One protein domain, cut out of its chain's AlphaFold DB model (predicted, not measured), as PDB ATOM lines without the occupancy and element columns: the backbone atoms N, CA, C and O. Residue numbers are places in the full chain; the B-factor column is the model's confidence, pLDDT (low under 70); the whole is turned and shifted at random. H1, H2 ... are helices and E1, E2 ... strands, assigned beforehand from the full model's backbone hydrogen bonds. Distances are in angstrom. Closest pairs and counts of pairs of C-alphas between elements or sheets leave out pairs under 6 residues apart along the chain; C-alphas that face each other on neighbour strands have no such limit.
ATOM      1  N   SER A   3      -9.607 -35.449   3.877       90.19
ATOM      2  CA  SER A   3      -9.911 -36.717   3.202       90.19
ATOM      3  C   SER A   3     -10.554 -37.685   4.188       90.19
ATOM      4  O   SER A   3     -10.241 -37.657   5.372       90.19
ATOM      5  N   LYS A   4     -11.446 -38.565   3.730       93.44
ATOM      6  CA  LYS A   4     -11.981 -39.639   4.578       93.44
ATOM      7  C   LYS A   4     -11.152 -40.903   4.376       93.44
ATOM      8  O   LYS A   4     -11.013 -41.361   3.246       93.44
ATOM      9  N   LEU A   5     -10.663 -41.474   5.471       92.25
ATOM     10  CA  LEU A   5      -9.966 -42.751   5.515       92.25
ATOM     11  C   LEU A   5     -10.881 -43.805   6.143       92.25
ATOM     12  O   LEU A   5     -11.421 -43.615   7.231       92.25
ATOM     13  N   GLU A   6     -11.046 -44.929   5.456       94.19
ATOM     14  CA  GLU A   6     -11.735 -46.109   5.972       94.19
ATOM     15  C   GLU A   6     -10.825 -47.319   5.777       94.19
ATOM     16  O   GLU A   6     -10.259 -47.518   4.698       94.19
ATOM     17  N   ILE A   7     -10.635 -48.087   6.846       92.12
ATOM     18  CA  ILE A   7      -9.799 -49.281   6.863       92.12
ATOM     19  C   ILE A   7     -10.574 -50.386   7.560       92.12
ATOM     20  O   ILE A   7     -10.927 -50.277   8.732       92.12
ATOM     21  N   GLU A   8     -10.797 -51.467   6.828       89.62
ATOM     22  CA  GLU A   8     -11.330 -52.715   7.355       89.62
ATOM     23  C   GLU A   8     -10.153 -53.672   7.574       89.62
ATOM     24  O   GLU A   8      -9.378 -53.940   6.650       89.62
ATOM     25  N   TYR A   9      -9.978 -54.149   8.806       84.62
ATOM     26  CA  TYR A   9      -8.912 -55.077   9.174       84.62
ATOM     27  C   TYR A   9      -9.422 -56.124  10.165       84.62
ATOM     28  O   TYR A   9      -9.689 -55.817  11.324       84.62
ATOM     29  N   LEU A  10      -9.500 -57.382   9.720       85.88
ATOM     30  CA  LEU A  10     -10.114 -58.476  10.482       85.88
ATOM     31  C   LEU A  10     -11.538 -58.095  10.928       85.88
ATOM     32  O   LEU A  10     -12.374 -57.830  10.074       85.88
ATOM     33  N   ASP A  11     -11.796 -58.065  12.236       84.62
ATOM     34  CA  ASP A  11     -13.072 -57.655  12.844       84.62
ATOM     35  C   ASP A  11     -13.163 -56.134  13.084       84.62
ATOM     36  O   ASP A  11     -14.194 -55.606  13.489       84.62
ATOM     37  N   TYR A  12     -12.074 -55.400  12.852       84.25
ATOM     38  CA  TYR A  12     -12.034 -53.965  13.072       84.25
ATOM     39  C   TYR A  12     -12.467 -53.193  11.831       84.25
ATOM     40  O   TYR A  12     -11.906 -53.356  10.743       84.25
ATOM     41  N   ARG A  13     -13.381 -52.245  12.025       90.25
ATOM     42  CA  ARG A  13     -13.662 -51.175  11.070       90.25
ATOM     43  C   ARG A  13     -13.199 -49.853  11.658       90.25
ATOM     44  O   ARG A  13     -13.810 -49.305  12.573       90.25
ATOM     45  N   PHE A  14     -12.098 -49.341  11.124       90.88
ATOM     46  CA  PHE A  14     -11.569 -48.034  11.476       90.88
ATOM     47  C   PHE A  14     -12.023 -46.994  10.456       90.88
ATOM     48  O   PHE A  14     -11.826 -47.150   9.250       90.88
ATOM     49  N   THR A  15     -12.594 -45.900  10.940       93.19
ATOM     50  CA  THR A  15     -12.915 -44.729  10.124       93.19
ATOM     51  C   THR A  15     -12.263 -43.500  10.729       93.19
ATOM     52  O   THR A  15     -12.228 -43.342  11.947       93.19
ATOM     53  N   ALA A  16     -11.722 -42.629   9.887       93.75
ATOM     54  CA  ALA A  16     -11.199 -41.347  10.318       93.75
ATOM     55  C   ALA A  16     -11.296 -40.294   9.223       93.75
ATOM     56  O   ALA A  16     -11.362 -40.595   8.029       93.75
ATOM     57  N   THR A  17     -11.249 -39.039   9.636       94.75
ATOM     58  CA  THR A  17     -10.985 -37.915   8.747       94.75
ATOM     59  C   THR A  17      -9.501 -37.564   8.839       94.75
ATOM     60  O   THR A  17      -8.928 -37.463   9.915       94.75
ATOM     61  N   LEU A  18      -8.833 -37.401   7.711       93.12
ATOM     62  CA  LEU A  18      -7.455 -36.938   7.646       93.12
ATOM     63  C   LEU A  18      -7.472 -35.462   7.295       93.12
ATOM     64  O   LEU A  18      -8.116 -35.099   6.315       93.12
ATOM     65  N   ASP A  19      -6.769 -34.625   8.051       93.00
ATOM     66  CA  ASP A  19      -6.633 -33.206   7.735       93.00
ATOM     67  C   ASP A  19      -5.167 -32.813   7.567       93.00
ATOM     68  O   ASP A  19      -4.282 -33.275   8.287       93.00
ATOM     69  N   ILE A  20      -4.903 -31.968   6.573       90.19
ATOM     70  CA  ILE A  20      -3.563 -31.431   6.339       90.19
ATOM     71  C   ILE A  20      -3.362 -30.231   7.259       90.19
ATOM     72  O   ILE A  20      -3.961 -29.176   7.052       90.19
ATOM     73  N   THR A  21      -2.474 -30.397   8.233       88.19
ATOM     74  CA  THR A  21      -2.044 -29.349   9.163       88.19
ATOM     75  C   THR A  21      -1.364 -28.185   8.436       88.19
ATOM     76  O   THR A  21      -0.868 -28.326   7.315       88.19
ATOM     77  N   GLU A  22      -1.239 -27.037   9.107       84.94
ATOM     78  CA  GLU A  22      -0.504 -25.868   8.587       84.94
ATOM     79  C   GLU A  22       0.958 -26.184   8.224       84.94
ATOM     80  O   GLU A  22       1.550 -25.532   7.367       84.94
ATOM     81  N   SER A  23       1.525 -27.227   8.836       85.50
ATOM     82  CA  SER A  23       2.884 -27.709   8.572       85.50
ATOM     83  C   SER A  23       2.992 -28.587   7.317       85.50
ATOM     84  O   SER A  23       4.084 -29.051   6.989       85.50
ATOM     85  N   GLY A  24       1.877 -28.875   6.638       87.06
ATOM     86  CA  GLY A  24       1.813 -29.807   5.509       87.06
ATOM     87  C   GLY A  24       1.836 -31.286   5.908       87.06
ATOM     88  O   GLY A  24       1.918 -32.141   5.031       87.06
ATOM     89  N   ARG A  25       1.767 -31.597   7.209       90.19
ATOM     90  CA  ARG A  25       1.651 -32.964   7.745       90.19
ATOM     91  C   ARG A  25       0.189 -33.389   7.817       90.19
ATOM     92  O   ARG A  25      -0.681 -32.533   7.962       90.19
ATOM     93  N   VAL A  26      -0.072 -34.688   7.771       90.69
ATOM     94  CA  VAL A  26      -1.421 -35.257   7.865       90.69
ATOM     95  C   VAL A  26      -1.736 -35.625   9.311       90.69
ATOM     96  O   VAL A  26      -1.078 -36.486   9.881       90.69
ATOM     97  N   ALA A  27      -2.752 -35.000   9.891       90.25
ATOM     98  CA  ALA A  27      -3.294 -35.339  11.201       90.25
ATOM     99  C   ALA A  27      -4.545 -36.209  11.053       90.25
ATOM    100  O   ALA A  27      -5.312 -36.063  10.099       90.25
ATOM    101  N   VAL A  28      -4.782 -37.091  12.023       91.31
ATOM    102  CA  VAL A  28      -5.985 -37.931  12.074       91.31
ATOM    103  C   VAL A  28      -7.004 -37.286  13.013       91.31
ATOM    104  O   VAL A  28      -6.814 -37.253  14.230       91.31
ATOM    105  N   VAL A  29      -8.097 -36.790  12.443       88.31
ATOM    106  CA  VAL A  29      -9.210 -36.115  13.124       88.31
ATOM    107  C   VAL A  29     -10.505 -36.927  12.986       88.31
ATOM    108  O   VAL A  29     -10.651 -37.707  12.056       88.31
ATOM    109  N   ASP A  30     -11.443 -36.776  13.928       89.75
ATOM    110  CA  ASP A  30     -12.747 -37.481  13.936       89.75
ATOM    111  C   ASP A  30     -12.643 -38.981  13.582       89.75
ATOM    112  O   ASP A  30     -12.969 -39.417  12.476       89.75
ATOM    113  N   ARG A  31     -12.088 -39.753  14.522       91.06
ATOM    114  CA  ARG A  31     -11.787 -41.178  14.363       91.06
ATOM    115  C   ARG A  31     -12.742 -42.055  15.159       91.06
ATOM    116  O   ARG A  31     -13.118 -41.723  16.284       91.06
ATOM    117  N   GLN A  32     -13.076 -43.204  14.596       88.75
ATOM    118  CA  GLN A  32     -13.913 -44.219  15.215       88.75
ATOM    119  C   GLN A  32     -13.343 -45.601  14.908       88.75
ATOM    120  O   GLN A  32     -12.866 -45.862  13.805       88.75
ATOM    121  N   LEU A  33     -13.407 -46.483  15.901       87.56
ATOM    122  CA  LEU A  33     -13.124 -47.899  15.738       87.56
ATOM    123  C   LEU A  33     -14.338 -48.684  16.192       87.56
ATOM    124  O   LEU A  33     -14.761 -48.586  17.347       87.56
ATOM    125  N   GLU A  34     -14.863 -49.459  15.264       85.69
ATOM    126  CA  GLU A  34     -15.918 -50.426  15.489       85.69
ATOM    127  C   GLU A  34     -15.295 -51.827  15.461       85.69
ATOM    128  O   GLU A  34     -14.368 -52.089  14.695       85.69
ATOM    129  N   SER A  35     -15.775 -52.706  16.335       79.12
ATOM    130  CA  SER A  35     -15.420 -54.125  16.385       79.12
ATOM    131  C   SER A  35     -16.660 -54.885  16.829       79.12
ATOM    132  O   SER A  35     -17.318 -54.465  17.788       79.12
ATOM    133  N   GLU A  36     -17.005 -55.956  16.122       69.56
ATOM    134  CA  GLU A  36     -18.171 -56.780  16.450       69.56
ATOM    135  C   GLU A  36     -17.887 -57.676  17.666       69.56
ATOM    136  O   GLU A  36     -18.792 -57.953  18.458       69.56
ATOM    137  N   GLU A  37     -16.628 -58.071  17.873       64.81
ATOM    138  CA  GLU A  37     -16.238 -59.031  18.910       64.81
ATOM    139  C   GLU A  37     -15.459 -58.413  20.084       64.81
ATOM    140  O   GLU A  37     -15.472 -58.958  21.195       64.81
ATOM    141  N   ARG A  38     -14.771 -57.280  19.886       60.28
ATOM    142  CA  ARG A  38     -13.812 -56.739  20.866       60.28
ATOM    143  C   ARG A  38     -14.313 -55.429  21.476       60.28
ATOM    144  O   ARG A  38     -14.238 -54.354  20.889       60.28
ATOM    145  N   ASN A  39     -14.809 -55.525  22.713       54.97
ATOM    146  CA  ASN A  39     -15.158 -54.369  23.550       54.97
ATOM    147  C   ASN A  39     -13.945 -53.430  23.697       54.97
ATOM    148  O   ASN A  39     -12.822 -53.924  23.703       54.97
ATOM    149  N   LYS A  40     -14.160 -52.111  23.848       62.00
ATOM    150  CA  LYS A  40     -13.108 -51.082  24.006       62.00
ATOM    151  C   LYS A  40     -12.014 -51.551  24.973       62.00
ATOM    152  O   LYS A  40     -12.161 -51.447  26.190       62.00
ATOM    153  N   THR A  41     -10.926 -52.075  24.421       70.19
ATOM    154  CA  THR A  41      -9.780 -52.569  25.181       70.19
ATOM    155  C   THR A  41      -8.849 -51.410  25.523       70.19
ATOM    156  O   THR A  41      -8.893 -50.354  24.889       70.19
ATOM    157  N   LEU A  42      -7.958 -51.614  26.502       71.19
ATOM    158  CA  LEU A  42      -6.854 -50.683  26.777       71.19
ATOM    159  C   LEU A  42      -6.059 -50.361  25.503       71.19
ATOM    160  O   LEU A  42      -5.652 -49.221  25.306       71.19
ATOM    161  N   GLY A  43      -5.942 -51.329  24.590       74.88
ATOM    162  CA  GLY A  43      -5.311 -51.118  23.298       74.88
ATOM    163  C   GLY A  43      -5.969 -50.026  22.459       74.88
ATOM    164  O   GLY A  43      -5.263 -49.219  21.861       74.88
ATOM    165  N   TRP A  44      -7.303 -49.940  22.437       80.44
ATOM    166  CA  TRP A  44      -7.981 -48.859  21.715       80.44
ATOM    167  C   TRP A  44      -7.696 -47.494  22.336       80.44
ATOM    168  O   TRP A  44      -7.448 -46.540  21.610       80.44
ATOM    169  N   ILE A  45      -7.689 -47.395  23.668       79.06
ATOM    170  CA  ILE A  45      -7.371 -46.139  24.368       79.06
ATOM    171  C   ILE A  45      -5.948 -45.700  24.027       79.06
ATOM    172  O   ILE A  45      -5.707 -44.519  23.757       79.06
ATOM    173  N   VAL A  46      -5.021 -46.661  23.986       79.06
ATOM    174  CA  VAL A  46      -3.657 -46.397  23.556       79.06
ATOM    175  C   VAL A  46      -3.649 -45.932  22.096       79.06
ATOM    176  O   VAL A  46      -3.195 -44.840  21.782       79.06
ATOM    177  N   PHE A  47      -4.223 -46.693  21.179       84.31
ATOM    178  CA  PHE A  47      -4.214 -46.325  19.767       84.31
ATOM    179  C   PHE A  47      -4.858 -44.950  19.489       84.31
ATOM    180  O   PHE A  47      -4.283 -44.126  18.774       84.31
ATOM    181  N   ASP A  48      -5.991 -44.653  20.122       85.44
ATOM    182  CA  ASP A  48      -6.683 -43.368  20.028       85.44
ATOM    183  C   ASP A  48      -5.739 -42.209  20.379       85.44
ATOM    184  O   ASP A  48      -5.529 -41.279  19.595       85.44
ATOM    185  N   ARG A  49      -5.064 -42.286  21.522       82.06
ATOM    186  CA  ARG A  49      -4.194 -41.193  21.957       82.06
ATOM    187  C   ARG A  49      -2.842 -41.151  21.237       82.06
ATOM    188  O   ARG A  49      -2.274 -40.063  21.131       82.06
ATOM    189  N   PHE A  50      -2.392 -42.243  20.611       84.38
ATOM    190  CA  PHE A  50      -1.295 -42.200  19.634       84.38
ATOM    191  C   PHE A  50      -1.666 -41.316  18.439       84.38
ATOM    192  O   PHE A  50      -0.889 -40.431  18.073       84.38
ATOM    193  N   LEU A  51      -2.863 -41.508  17.877       87.88
ATOM    194  CA  LEU A  51      -3.357 -40.729  16.739       87.88
ATOM    195  C   LEU A  51      -3.584 -39.255  17.089       87.88
ATOM    196  O   LEU A  51      -3.411 -38.396  16.238       87.88
ATOM    197  N   ALA A  52      -3.945 -38.940  18.337       84.94
ATOM    198  CA  ALA A  52      -4.117 -37.551  18.778       84.94
ATOM    199  C   ALA A  52      -2.808 -36.753  18.833       84.94
ATOM    200  O   ALA A  52      -2.846 -35.527  18.809       84.94
ATOM    201  N   ARG A  53      -1.667 -37.436  18.986       80.12
ATOM    202  CA  ARG A  53      -0.367 -36.801  19.251       80.12
ATOM    203  C   ARG A  53       0.614 -36.921  18.088       80.12
ATOM    204  O   ARG A  53       1.685 -36.325  18.144       80.12
ATOM    205  N   ASN A  54       0.278 -37.703  17.065       82.25
ATOM    206  CA  ASN A  54       1.139 -37.923  15.913       82.25
ATOM    207  C   ASN A  54       0.502 -37.381  14.646       82.25
ATOM    208  O   ASN A  54      -0.569 -37.826  14.243       82.25
ATOM    209  N   ASP A  55       1.260 -36.525  13.975       87.75
ATOM    210  CA  ASP A  55       1.050 -36.239  12.569       87.75
ATOM    211  C   ASP A  55       1.900 -37.186  11.703       87.75
ATOM    212  O   ASP A  55       2.926 -37.751  12.123       87.75
ATOM    213  N   PHE A  56       1.469 -37.347  10.461       89.00
ATOM    214  CA  PHE A  56       2.050 -38.223   9.455       89.00
ATOM    215  C   PHE A  56       2.612 -37.412   8.298       89.00
ATOM    216  O   PHE A  56       2.285 -36.239   8.096       89.00
ATOM    217  N   THR A  57       3.519 -38.023   7.548       91.38
ATOM    218  CA  THR A  57       4.131 -37.365   6.388       91.38
ATOM    219  C   THR A  57       3.109 -37.114   5.289       91.38
ATOM    220  O   THR A  57       3.089 -36.030   4.714       91.38
ATOM    221  N   ASP A  58       2.232 -38.082   5.068       90.44
ATOM    222  CA  ASP A  58       1.214 -38.086   4.032       90.44
ATOM    223  C   ASP A  58       0.122 -39.111   4.391       90.44
ATOM    224  O   ASP A  58       0.157 -39.747   5.449       90.44
ATOM    225  N   GLU A  59      -0.880 -39.236   3.524       90.81
ATOM    226  CA  GLU A  59      -1.997 -40.164   3.706       90.81
ATOM    227  C   GLU A  59      -1.553 -41.637   3.684       90.81
ATOM    228  O   GLU A  59      -2.095 -42.441   4.447       90.81
ATOM    229  N   GLU A  60      -0.554 -42.007   2.873       91.12
ATOM    230  CA  GLU A  60      -0.043 -43.382   2.830       91.12
ATOM    231  C   GLU A  60       0.723 -43.726   4.113       91.12
ATOM    232  O   GLU A  60       0.523 -44.809   4.667       91.12
ATOM    233  N   ASP A  61       1.526 -42.795   4.634       89.69
ATOM    234  CA  ASP A  61       2.199 -42.929   5.933       89.69
ATOM    235  C   ASP A  61       1.181 -43.070   7.076       89.69
ATOM    236  O   ASP A  61       1.299 -43.978   7.907       89.69
ATOM    237  N   ALA A  62       0.130 -42.240   7.092       89.31
ATOM    238  CA  ALA A  62      -0.959 -42.356   8.064       89.31
ATOM    239  C   ALA A  62      -1.627 -43.732   7.989       89.31
ATOM    240  O   ALA A  62      -1.762 -44.422   9.003       89.31
ATOM    241  N   ARG A  63      -1.984 -44.169   6.777       89.81
ATOM    242  CA  ARG A  63      -2.604 -45.472   6.529       89.81
ATOM    243  C   ARG A  63      -1.716 -46.624   6.997       89.81
ATOM    244  O   ARG A  63      -2.220 -47.527   7.657       89.81
ATOM    245  N   ALA A  64      -0.422 -46.603   6.685       90.00
ATOM    246  CA  ALA A  64       0.513 -47.659   7.074       90.00
ATOM    247  C   ALA A  64       0.638 -47.778   8.601       90.00
ATOM    248  O   ALA A  64       0.544 -48.880   9.141       90.00
ATOM    249  N   ASN A  65       0.765 -46.646   9.303       87.81
ATOM    250  CA  ASN A  65       0.830 -46.627  10.766       87.81
ATOM    251  C   ASN A  65      -0.490 -47.101  11.403       87.81
ATOM    252  O   ASN A  65      -0.461 -47.839  12.384       87.81
ATOM    253  N   ILE A  66      -1.642 -46.692  10.861       90.31
ATOM    254  CA  ILE A  66      -2.963 -47.123  11.350       90.31
ATOM    255  C   ILE A  66      -3.138 -48.633  11.174       90.31
ATOM    256  O   ILE A  66      -3.574 -49.295  12.110       90.31
ATOM    257  N   VAL A  67      -2.774 -49.187  10.010       89.31
ATOM    258  CA  VAL A  67      -2.838 -50.637   9.779       89.31
ATOM    259  C   VAL A  67      -1.963 -51.373  10.785       89.31
ATOM    260  O   VAL A  67      -2.487 -52.250  11.458       89.31
ATOM    261  N   GLU A  68      -0.698 -50.973  10.965       85.94
ATOM    262  CA  GLU A  68       0.223 -51.599  11.935       85.94
ATOM    263  C   GLU A  68      -0.378 -51.641  13.357       85.94
ATOM    264  O   GLU A  68      -0.294 -52.655  14.055       85.94
ATOM    265  N   TRP A  69      -1.045 -50.563  13.780       85.50
ATOM    266  CA  TRP A  69      -1.753 -50.519  15.061       85.50
ATOM    267  C   TRP A  69      -2.968 -51.450  15.119       85.50
ATOM    268  O   TRP A  69      -3.196 -52.071  16.157       85.50
ATOM    269  N   LEU A  70      -3.740 -51.581  14.038       86.12
ATOM    270  CA  LEU A  70      -4.864 -52.523  13.969       86.12
ATOM    271  C   LEU A  70      -4.388 -53.981  14.027       86.12
ATOM    272  O   LEU A  70      -5.006 -54.785  14.728       86.12
ATOM    273  N   GLU A  71      -3.264 -54.315  13.383       84.00
ATOM    274  CA  GLU A  71      -2.638 -55.644  13.499       84.00
ATOM    275  C   GLU A  71      -2.288 -55.944  14.958       84.00
ATOM    276  O   GLU A  71      -2.598 -57.010  15.487       84.00
ATOM    277  N   ARG A  72      -1.727 -54.949  15.649       76.38
ATOM    278  CA  ARG A  72      -1.368 -55.047  17.064       76.38
ATOM    279  C   ARG A  72      -2.581 -55.152  17.990       76.38
ATOM    280  O   ARG A  72      -2.531 -55.836  19.011       76.38
ATOM    281  N   LEU A  73      -3.672 -54.467  17.664       79.56
ATOM    282  CA  LEU A  73      -4.940 -54.596  18.385       79.56
ATOM    283  C   LEU A  73      -5.570 -55.973  18.195       79.56
ATOM    284  O   LEU A  73      -6.331 -56.421  19.059       79.56
ATOM    285  N   ALA A  74      -5.300 -56.626  17.067       79.19
ATOM    286  CA  ALA A  74      -5.759 -57.975  16.783       79.19
ATOM    287  C   ALA A  74      -4.909 -59.034  17.502       79.19
ATOM    288  O   ALA A  74      -5.479 -59.958  18.091       79.19
ATOM    289  N   ASP A  75      -3.589 -58.858  17.517       75.69
ATOM    290  CA  ASP A  75      -2.629 -59.731  18.190       75.69
ATOM    291  C   ASP A  75      -1.583 -58.899  18.966       75.69
ATOM    292  O   ASP A  75      -0.647 -58.352  18.372       75.69
ATOM    293  N   PRO A  76      -1.714 -58.766  20.301       62.03
ATOM    294  CA  PRO A  76      -0.822 -57.938  21.109       62.03
ATOM    295  C   PRO A  76       0.583 -58.536  21.306       62.03
ATOM    296  O   PRO A  76       1.367 -57.957  22.064       62.03
ATOM    297  N   GLY A  77       0.916 -59.643  20.632       58.31
ATOM    298  CA  GLY A  77       2.168 -60.380  20.777       58.31
ATOM    299  C   GLY A  77       3.460 -59.540  20.677       58.31
ATOM    300  O   GLY A  77       3.475 -58.401  20.194       58.31
ATOM    301  N   PRO A  78       4.595 -60.088  21.151       49.12
ATOM    302  CA  PRO A  78       5.868 -59.380  21.241       49.12
ATOM    303  C   PRO A  78       6.514 -59.246  19.855       49.12
ATOM    304  O   PRO A  78       7.417 -59.994  19.497       49.12
ATOM    305  N   VAL A  79       6.054 -58.289  19.051       48.00
ATOM    306  CA  VAL A  79       6.659 -57.978  17.749       48.00
ATOM    307  C   VAL A  79       7.393 -56.643  17.830       48.00
ATOM    308  O   VAL A  79       6.853 -55.643  18.302       48.00
ATOM    309  N   ALA A  80       8.652 -56.646  17.395       47.56
ATOM    310  CA  ALA A  80       9.501 -55.470  17.282       47.56
ATOM    311  C   ALA A  80       9.111 -54.665  16.030       47.56
ATOM    312  O   ALA A  80       9.519 -55.032  14.933       47.56
ATOM    313  N   SER A  81       8.341 -53.582  16.182       54.84
ATOM    314  CA  SER A  81       7.933 -52.740  15.045       54.84
ATOM    315  C   SER A  81       8.128 -51.245  15.293       54.84
ATOM    316  O   SER A  81       8.069 -50.748  16.421       54.84
ATOM    317  N   THR A  82       8.395 -50.532  14.201       49.06
ATOM    318  CA  THR A  82       8.778 -49.115  14.112       49.06
ATOM    319  C   THR A  82       7.729 -48.160  14.698       49.06
ATOM    320  O   THR A  82       8.106 -47.134  15.271       49.06
ATOM    321  N   GLY A  83       6.435 -48.499  14.657       49.16
ATOM    322  CA  GLY A  83       5.373 -47.727  15.306       49.16
ATOM    323  C   GLY A  83       5.482 -47.712  16.830       49.16
ATOM    324  O   GLY A  83       5.161 -46.700  17.447       49.16
ATOM    325  N   ILE A  84       6.053 -48.756  17.448       54.62
ATOM    326  CA  ILE A  84       6.375 -48.791  18.887       54.62
ATOM    327  C   ILE A  84       7.560 -47.896  19.184       54.62
ATOM    328  O   ILE A  84       7.555 -47.206  20.190       54.62
ATOM    329  N   ALA A  85       8.580 -47.883  18.322       55.50
ATOM    330  CA  ALA A  85       9.684 -46.948  18.482       55.50
ATOM    331  C   ALA A  85       9.170 -45.507  18.386       55.50
ATOM    332  O   ALA A  85       9.614 -44.675  19.163       55.50
ATOM    333  N   LYS A  86       8.184 -45.221  17.523       56.53
ATOM    334  CA  LYS A  86       7.531 -43.905  17.429       56.53
ATOM    335  C   LYS A  86       6.639 -43.613  18.641       56.53
ATOM    336  O   LYS A  86       6.770 -42.549  19.229       56.53
ATOM    337  N   ALA A  87       5.800 -44.548  19.079       57.84
ATOM    338  CA  ALA A  87       4.942 -44.393  20.258       57.84
ATOM    339  C   ALA A  87       5.754 -44.282  21.564       57.84
ATOM    340  O   ALA A  87       5.475 -43.427  22.400       57.84
ATOM    341  N   SER A  88       6.810 -45.087  21.696       55.47
ATOM    342  CA  SER A  88       7.786 -45.067  22.790       55.47
ATOM    343  C   SER A  88       8.690 -43.836  22.724       55.47
ATOM    344  O   SER A  88       8.986 -43.246  23.757       55.47
ATOM    345  N   ALA A  89       9.080 -43.367  21.536       57.97
ATOM    346  CA  ALA A  89       9.788 -42.096  21.379       57.97
ATOM    347  C   ALA A  89       8.884 -40.893  21.662       57.97
ATOM    348  O   ALA A  89       9.370 -39.912  22.202       57.97
ATOM    349  N   VAL A  90       7.583 -40.950  21.368       54.81
ATOM    350  CA  VAL A  90       6.618 -39.920  21.788       54.81
ATOM    351  C   VAL A  90       6.467 -39.927  23.310       54.81
ATOM    352  O   VAL A  90       6.503 -38.869  23.932       54.81
ATOM    353  N   ALA A  91       6.386 -41.111  23.920       54.50
ATOM    354  CA  ALA A  91       6.400 -41.292  25.371       54.50
ATOM    355  C   ALA A  91       7.691 -40.751  26.023       54.50
ATOM    356  O   ALA A  91       7.637 -39.978  26.978       54.50
ATOM    357  N   THR A  92       8.855 -41.104  25.478       51.62
ATOM    358  CA  THR A  92      10.182 -40.775  26.032       51.62
ATOM    359  C   THR A  92      10.630 -39.351  25.677       51.62
ATOM    360  O   THR A  92      11.313 -38.700  26.460       51.62
ATOM    361  N   GLY A  93      10.231 -38.835  24.516       47.50
ATOM    362  CA  GLY A  93      10.582 -37.502  24.014       47.50
ATOM    363  C   GLY A  93       9.940 -36.364  24.804       47.50
ATOM    364  O   GLY A  93      10.485 -35.267  24.845       47.50
ATOM    365  N   VAL A  94       8.833 -36.632  25.505       46.84
ATOM    366  CA  VAL A  94       8.280 -35.704  26.505       46.84
ATOM    367  C   VAL A  94       9.119 -35.699  27.788       46.84
ATOM    368  O   VAL A  94       9.313 -34.643  28.383       46.84
ATOM    369  N   VAL A  95       9.685 -36.843  28.193       44.50
ATOM    370  CA  VAL A  95      10.534 -36.939  29.398       44.50
ATOM    371  C   VAL A  95      11.849 -36.166  29.230       44.50
ATOM    372  O   VAL A  95      12.385 -35.645  30.206       44.50
ATOM    373  N   THR A  96      12.369 -36.040  28.006       42.28
ATOM    374  CA  THR A  96      13.622 -35.312  27.744       42.28
ATOM    375  C   THR A  96      13.442 -33.823  27.447       42.28
ATOM    376  O   THR A  96      14.417 -33.081  27.567       42.28
ATOM    377  N   ALA A  97      12.235 -33.360  27.107       39.97
ATOM    378  CA  ALA A  97      11.992 -31.957  26.771       39.97
ATOM    379  C   ALA A  97      11.785 -31.027  27.988       39.97
ATOM    380  O   ALA A  97      11.948 -29.823  27.819       39.97
ATOM    381  N   ASP A  98      11.494 -31.536  29.199       44.97
ATOM    382  CA  ASP A  98      11.063 -30.669  30.322       44.97
ATOM    383  C   ASP A  98      11.759 -30.892  31.687       44.97
ATOM    384  O   ASP A  98      11.333 -30.365  32.707       44.97
ATOM    385  N   VAL A  99      12.899 -31.593  31.765       40.91
ATOM    386  CA  VAL A  99      13.699 -31.672  33.024       40.91
ATOM    387  C   VAL A  99      14.746 -30.545  33.118       40.91
ATOM    388  O   VAL A  99      15.771 -30.630  33.796       40.91
ATOM    389  N   SER A 100      14.510 -29.429  32.436       44.88
ATOM    390  CA  SER A 100      15.328 -28.224  32.580       44.88
ATOM    391  C   SER A 100      14.512 -26.965  32.360       44.88
ATOM    392  O   SER A 100      14.808 -26.199  31.459       44.88
ATOM    393  N   THR A 101      13.521 -26.695  33.208       38.09
ATOM    394  CA  THR A 101      13.244 -25.320  33.654       38.09
ATOM    395  C   THR A 101      12.570 -25.373  35.021       38.09
ATOM    396  O   THR A 101      11.457 -25.860  35.189       38.09
ATOM    397  N   ALA A 102      13.284 -24.890  36.033       44.94
ATOM    398  CA  ALA A 102      12.730 -24.650  37.351       44.94
ATOM    399  C   ALA A 102      11.554 -23.658  37.258       44.94
ATOM    400  O   ALA A 102      11.671 -22.628  36.601       44.94
ATOM    401  N   ALA A 103      10.473 -23.964  37.982       44.16
ATOM    402  CA  ALA A 103       9.242 -23.183  38.127       44.16
ATOM    403  C   ALA A 103       8.328 -23.134  36.886       44.16
ATOM    404  O   ALA A 103       8.308 -22.144  36.159       44.16
ATOM    405  N   MET A 104       7.463 -24.142  36.718       42.25
ATOM    406  CA  MET A 104       6.268 -23.997  35.882       42.25
ATOM    407  C   MET A 104       4.986 -24.312  36.659       42.25
ATOM    408  O   MET A 104       4.834 -25.339  37.316       42.25
ATOM    409  N   VAL A 105       4.102 -23.321  36.617       42.81
ATOM    410  CA  VAL A 105       2.785 -23.204  37.239       42.81
ATOM    411  C   VAL A 105       1.846 -24.293  36.718       42.81
ATOM    412  O   VAL A 105       1.751 -24.445  35.510       42.81
ATOM    413  N   GLY A 106       1.153 -24.981  37.638       43.81
ATOM    414  CA  GLY A 106      -0.172 -25.644  37.579       43.81
ATOM    415  C   GLY A 106      -0.677 -26.392  36.333       43.81
ATOM    416  O   GLY A 106      -1.318 -27.422  36.493       43.81
ATOM    417  N   ASP A 107      -0.423 -25.899  35.128       41.31
ATOM    418  CA  ASP A 107      -0.961 -26.377  33.853       41.31
ATOM    419  C   ASP A 107      -0.020 -27.402  33.189       41.31
ATOM    420  O   ASP A 107      -0.431 -28.517  32.872       41.31
ATOM    421  N   ALA A 108       1.288 -27.113  33.147       42.06
ATOM    422  CA  ALA A 108       2.306 -28.053  32.660       42.06
ATOM    423  C   ALA A 108       2.395 -29.326  33.525       42.06
ATOM    424  O   ALA A 108       2.627 -30.424  33.027       42.06
ATOM    425  N   ALA A 109       2.132 -29.207  34.832       41.62
ATOM    426  CA  ALA A 109       2.108 -30.349  35.743       41.62
ATOM    427  C   ALA A 109       0.972 -31.342  35.420       41.62
ATOM    428  O   ALA A 109       1.154 -32.547  35.590       41.62
ATOM    429  N   ILE A 110      -0.179 -30.863  34.928       45.19
ATOM    430  CA  ILE A 110      -1.312 -31.716  34.533       45.19
ATOM    431  C   ILE A 110      -0.991 -32.451  33.229       45.19
ATOM    432  O   ILE A 110      -1.321 -33.634  33.097       45.19
ATOM    433  N   GLU A 111      -0.307 -31.791  32.291       48.16
ATOM    434  CA  GLU A 111       0.143 -32.426  31.049       48.16
ATOM    435  C   GLU A 111       1.205 -33.507  31.321       48.16
ATOM    436  O   GLU A 111       1.110 -34.608  30.777       48.16
ATOM    437  N   ILE A 112       2.146 -33.259  32.242       44.00
ATOM    438  CA  ILE A 112       3.184 -34.228  32.644       44.00
ATOM    439  C   ILE A 112       2.580 -35.437  33.378       44.00
ATOM    440  O   ILE A 112       2.934 -36.576  33.072       44.00
ATOM    441  N   VAL A 113       1.636 -35.226  34.304       48.44
ATOM    442  CA  VAL A 113       0.925 -36.324  34.991       48.44
ATOM    443  C   VAL A 113       0.083 -37.140  34.006       48.44
ATOM    444  O   VAL A 113       0.107 -38.368  34.052       48.44
ATOM    445  N   SER A 114      -0.590 -36.477  33.060       56.31
ATOM    446  CA  SER A 114      -1.343 -37.148  31.990       56.31
ATOM    447  C   SER A 114      -0.440 -37.937  31.034       56.31
ATOM    448  O   SER A 114      -0.892 -38.896  30.412       56.31
ATOM    449  N   ASN A 115       0.824 -37.530  30.892       56.81
ATOM    450  CA  ASN A 115       1.810 -38.227  30.077       56.81
ATOM    451  C   ASN A 115       2.397 -39.454  30.796       56.81
ATOM    452  O   ASN A 115       2.636 -40.464  30.143       56.81
ATOM    453  N   LEU A 116       2.580 -39.404  32.122       57.97
ATOM    454  CA  LEU A 116       3.009 -40.561  32.923       57.97
ATOM    455  C   LEU A 116       1.951 -41.676  32.943       57.97
ATOM    456  O   LEU A 116       2.301 -42.827  32.705       57.97
ATOM    457  N   ASP A 117       0.671 -41.330  33.117       65.50
ATOM    458  CA  ASP A 117      -0.450 -42.290  33.066       65.50
ATOM    459  C   ASP A 117      -0.542 -43.001  31.704       65.50
ATOM    460  O   ASP A 117      -0.730 -44.211  31.620       65.50
ATOM    461  N   TRP A 118      -0.307 -42.261  30.618       68.88
ATOM    462  CA  TRP A 118      -0.225 -42.816  29.270       68.88
ATOM    463  C   TRP A 118       0.974 -43.761  29.081       68.88
ATOM    464  O   TRP A 118       0.823 -44.809  28.457       68.88
ATOM    465  N   ILE A 119       2.159 -43.411  29.596       66.12
ATOM    466  CA  ILE A 119       3.358 -44.262  29.501       66.12
ATOM    467  C   ILE A 119       3.134 -45.576  30.242       66.12
ATOM    468  O   ILE A 119       3.426 -46.635  29.686       66.12
ATOM    469  N   ASP A 120       2.584 -45.508  31.454       67.81
ATOM    470  CA  ASP A 120       2.238 -46.695  32.234       67.81
ATOM    471  C   ASP A 120       1.165 -47.527  31.522       67.81
ATOM    472  O   ASP A 120       1.297 -48.743  31.450       67.81
ATOM    473  N   MET A 121       0.164 -46.900  30.893       69.00
ATOM    474  CA  MET A 121      -0.868 -47.597  30.111       69.00
ATOM    475  C   MET A 121      -0.306 -48.300  28.866       69.00
ATOM    476  O   MET A 121      -0.688 -49.427  28.550       69.00
ATOM    477  N   VAL A 122       0.627 -47.658  28.160       66.44
ATOM    478  CA  VAL A 122       1.341 -48.247  27.018       66.44
ATOM    479  C   VAL A 122       2.227 -49.407  27.483       66.44
ATOM    480  O   VAL A 122       2.228 -50.469  26.858       66.44
ATOM    481  N   ALA A 123       2.963 -49.230  28.584       65.69
ATOM    482  CA  ALA A 123       3.839 -50.249  29.157       65.69
ATOM    483  C   ALA A 123       3.055 -51.457  29.692       65.69
ATOM    484  O   ALA A 123       3.462 -52.598  29.460       65.69
ATOM    485  N   ASP A 124       1.920 -51.223  30.348       66.81
ATOM    486  CA  ASP A 124       0.999 -52.253  30.823       66.81
ATOM    487  C   ASP A 124       0.389 -53.032  29.655       66.81
ATOM    488  O   ASP A 124       0.396 -54.262  29.674       66.81
ATOM    489  N   TRP A 125      -0.025 -52.359  28.574       66.88
ATOM    490  CA  TRP A 125      -0.528 -53.055  27.388       66.88
ATOM    491  C   TRP A 125       0.550 -53.920  26.721       66.88
ATOM    492  O   TRP A 125       0.291 -55.087  26.412       66.88
ATOM    493  N   PHE A 126       1.776 -53.407  26.560       62.19
ATOM    494  CA  PHE A 126       2.888 -54.210  26.036       62.19
ATOM    495  C   PHE A 126       3.250 -55.392  26.945       62.19
ATOM    496  O   PHE A 126       3.655 -56.439  26.444       62.19
ATOM    497  N   SER A 127       3.096 -55.239  28.261       60.62
ATOM    498  CA  SER A 127       3.406 -56.286  29.245       60.62
ATOM    499  C   SER A 127       2.299 -57.338  29.356       60.62
ATOM    500  O   SER A 127       2.581 -58.510  29.599       60.62
ATOM    501  N   THR A 128       1.045 -56.943  29.130       56.69
ATOM    502  CA  THR A 128      -0.145 -57.804  29.243       56.69
ATOM    503  C   THR A 128      -0.421 -58.608  27.967       56.69
ATOM    504  O   THR A 128      -1.232 -59.527  27.982       56.69
ATOM    505  N   GLY A 129       0.320 -58.364  26.876       50.06
ATOM    506  CA  GLY A 129       0.329 -59.206  25.667       50.06
ATOM    507  C   GLY A 129       0.825 -60.651  25.876       50.06
ATOM    508  O   GLY A 129       1.000 -61.380  24.904       50.06
ATOM    509  N   SER A 130       1.063 -61.065  27.124       37.12
ATOM    510  CA  SER A 130       1.338 -62.438  27.543       37.12
ATOM    511  C   SER A 130       0.121 -63.018  28.272       37.12
ATOM    512  O   SER A 130       0.138 -63.141  29.499       37.12
TER     513      SER A 130
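This is residues 3 to 130 of the 131 residues of an uncharacterized protein of Burkholderia cenocepacia (strain ATCC BAA-245 / DSM 16553 / LMG 16656 / NCTC 13227 / J2315 / CF5610) (UniProt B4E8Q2). A twisted wall of three strands has helix H2 over one face and helix H1 packed on its edge strand E3. Beyond these, H3 and H4 form a helical hairpin, with H4 packed on H1, and the free stretch of residues 99 to 107 sticks out. The printed part has 128 residues, with three named strands followed by four named helices, class mixed. The sheet runs E1 E2 E3, a meander, each strand the antiparallel neighbour of the one before, and with H2 makes two layers. The whole is compact, with a radius of gyration of the C-alphas of 15.7 A and spans of 49 by 40 by 25 A.

E1, residues 3 to 9, begins at C-alpha 3 (-9.911, -36.717, 3.202). E2 is residues 12 to 20, and E3, residues 26 to 35, bends by 66 degrees at residue 30; each is 25.0 A long. H1 is residues 42 to 53, H2 59 to 74 (22.4 A) and H3 82 to 97 (21.6 A). H4, residues 108 to 128, is 30.0 A long and ends at C-alpha 128 (-0.145, -57.804, 29.243).

In the hairpin E1 and E2, N 5 and O 16 are 2.8 A apart; in the hairpin E2 and E3, N 15 and O 32 are 2.9 A apart, both within hydrogen-bond range. H2 is on the sheet, the C-alphas of Tyr 9 and Leu 70 being 6.8 A apart. H1 is also on the sheet, its closest C-alphas to E3 being Leu 51 and Val 28, 6.0 A. H1 and H2, a helical hairpin, only just touch, with 3 pairs of C-alphas within 8 A, closest Gly 43 and Leu 73, 6.0 A. H4 touches H1 with residues 118 to 125 alone, closest C-alphas Val 122 and Val 46, 6.4 A, at a steep tilt of 43 degrees. H3 and H4 touch at a shallow tilt of 31 degrees, opposite ways, closest C-alphas Ala 91 and Ile 119, 5.9 A. H2 and H4 are apart. Each O i to N i+4 pair is within hydrogen-bond range in H1, H2 and H4; in H3, 10 of 12 are.

The C-alphas of Glu 36 and Ala 102, the two farthest apart, are 49.2 A apart. The printed part has no cut, and no link is long. The mean pLDDT of the printed part is 71.0, with residues 36 to 40 and 76 to 130 under 70.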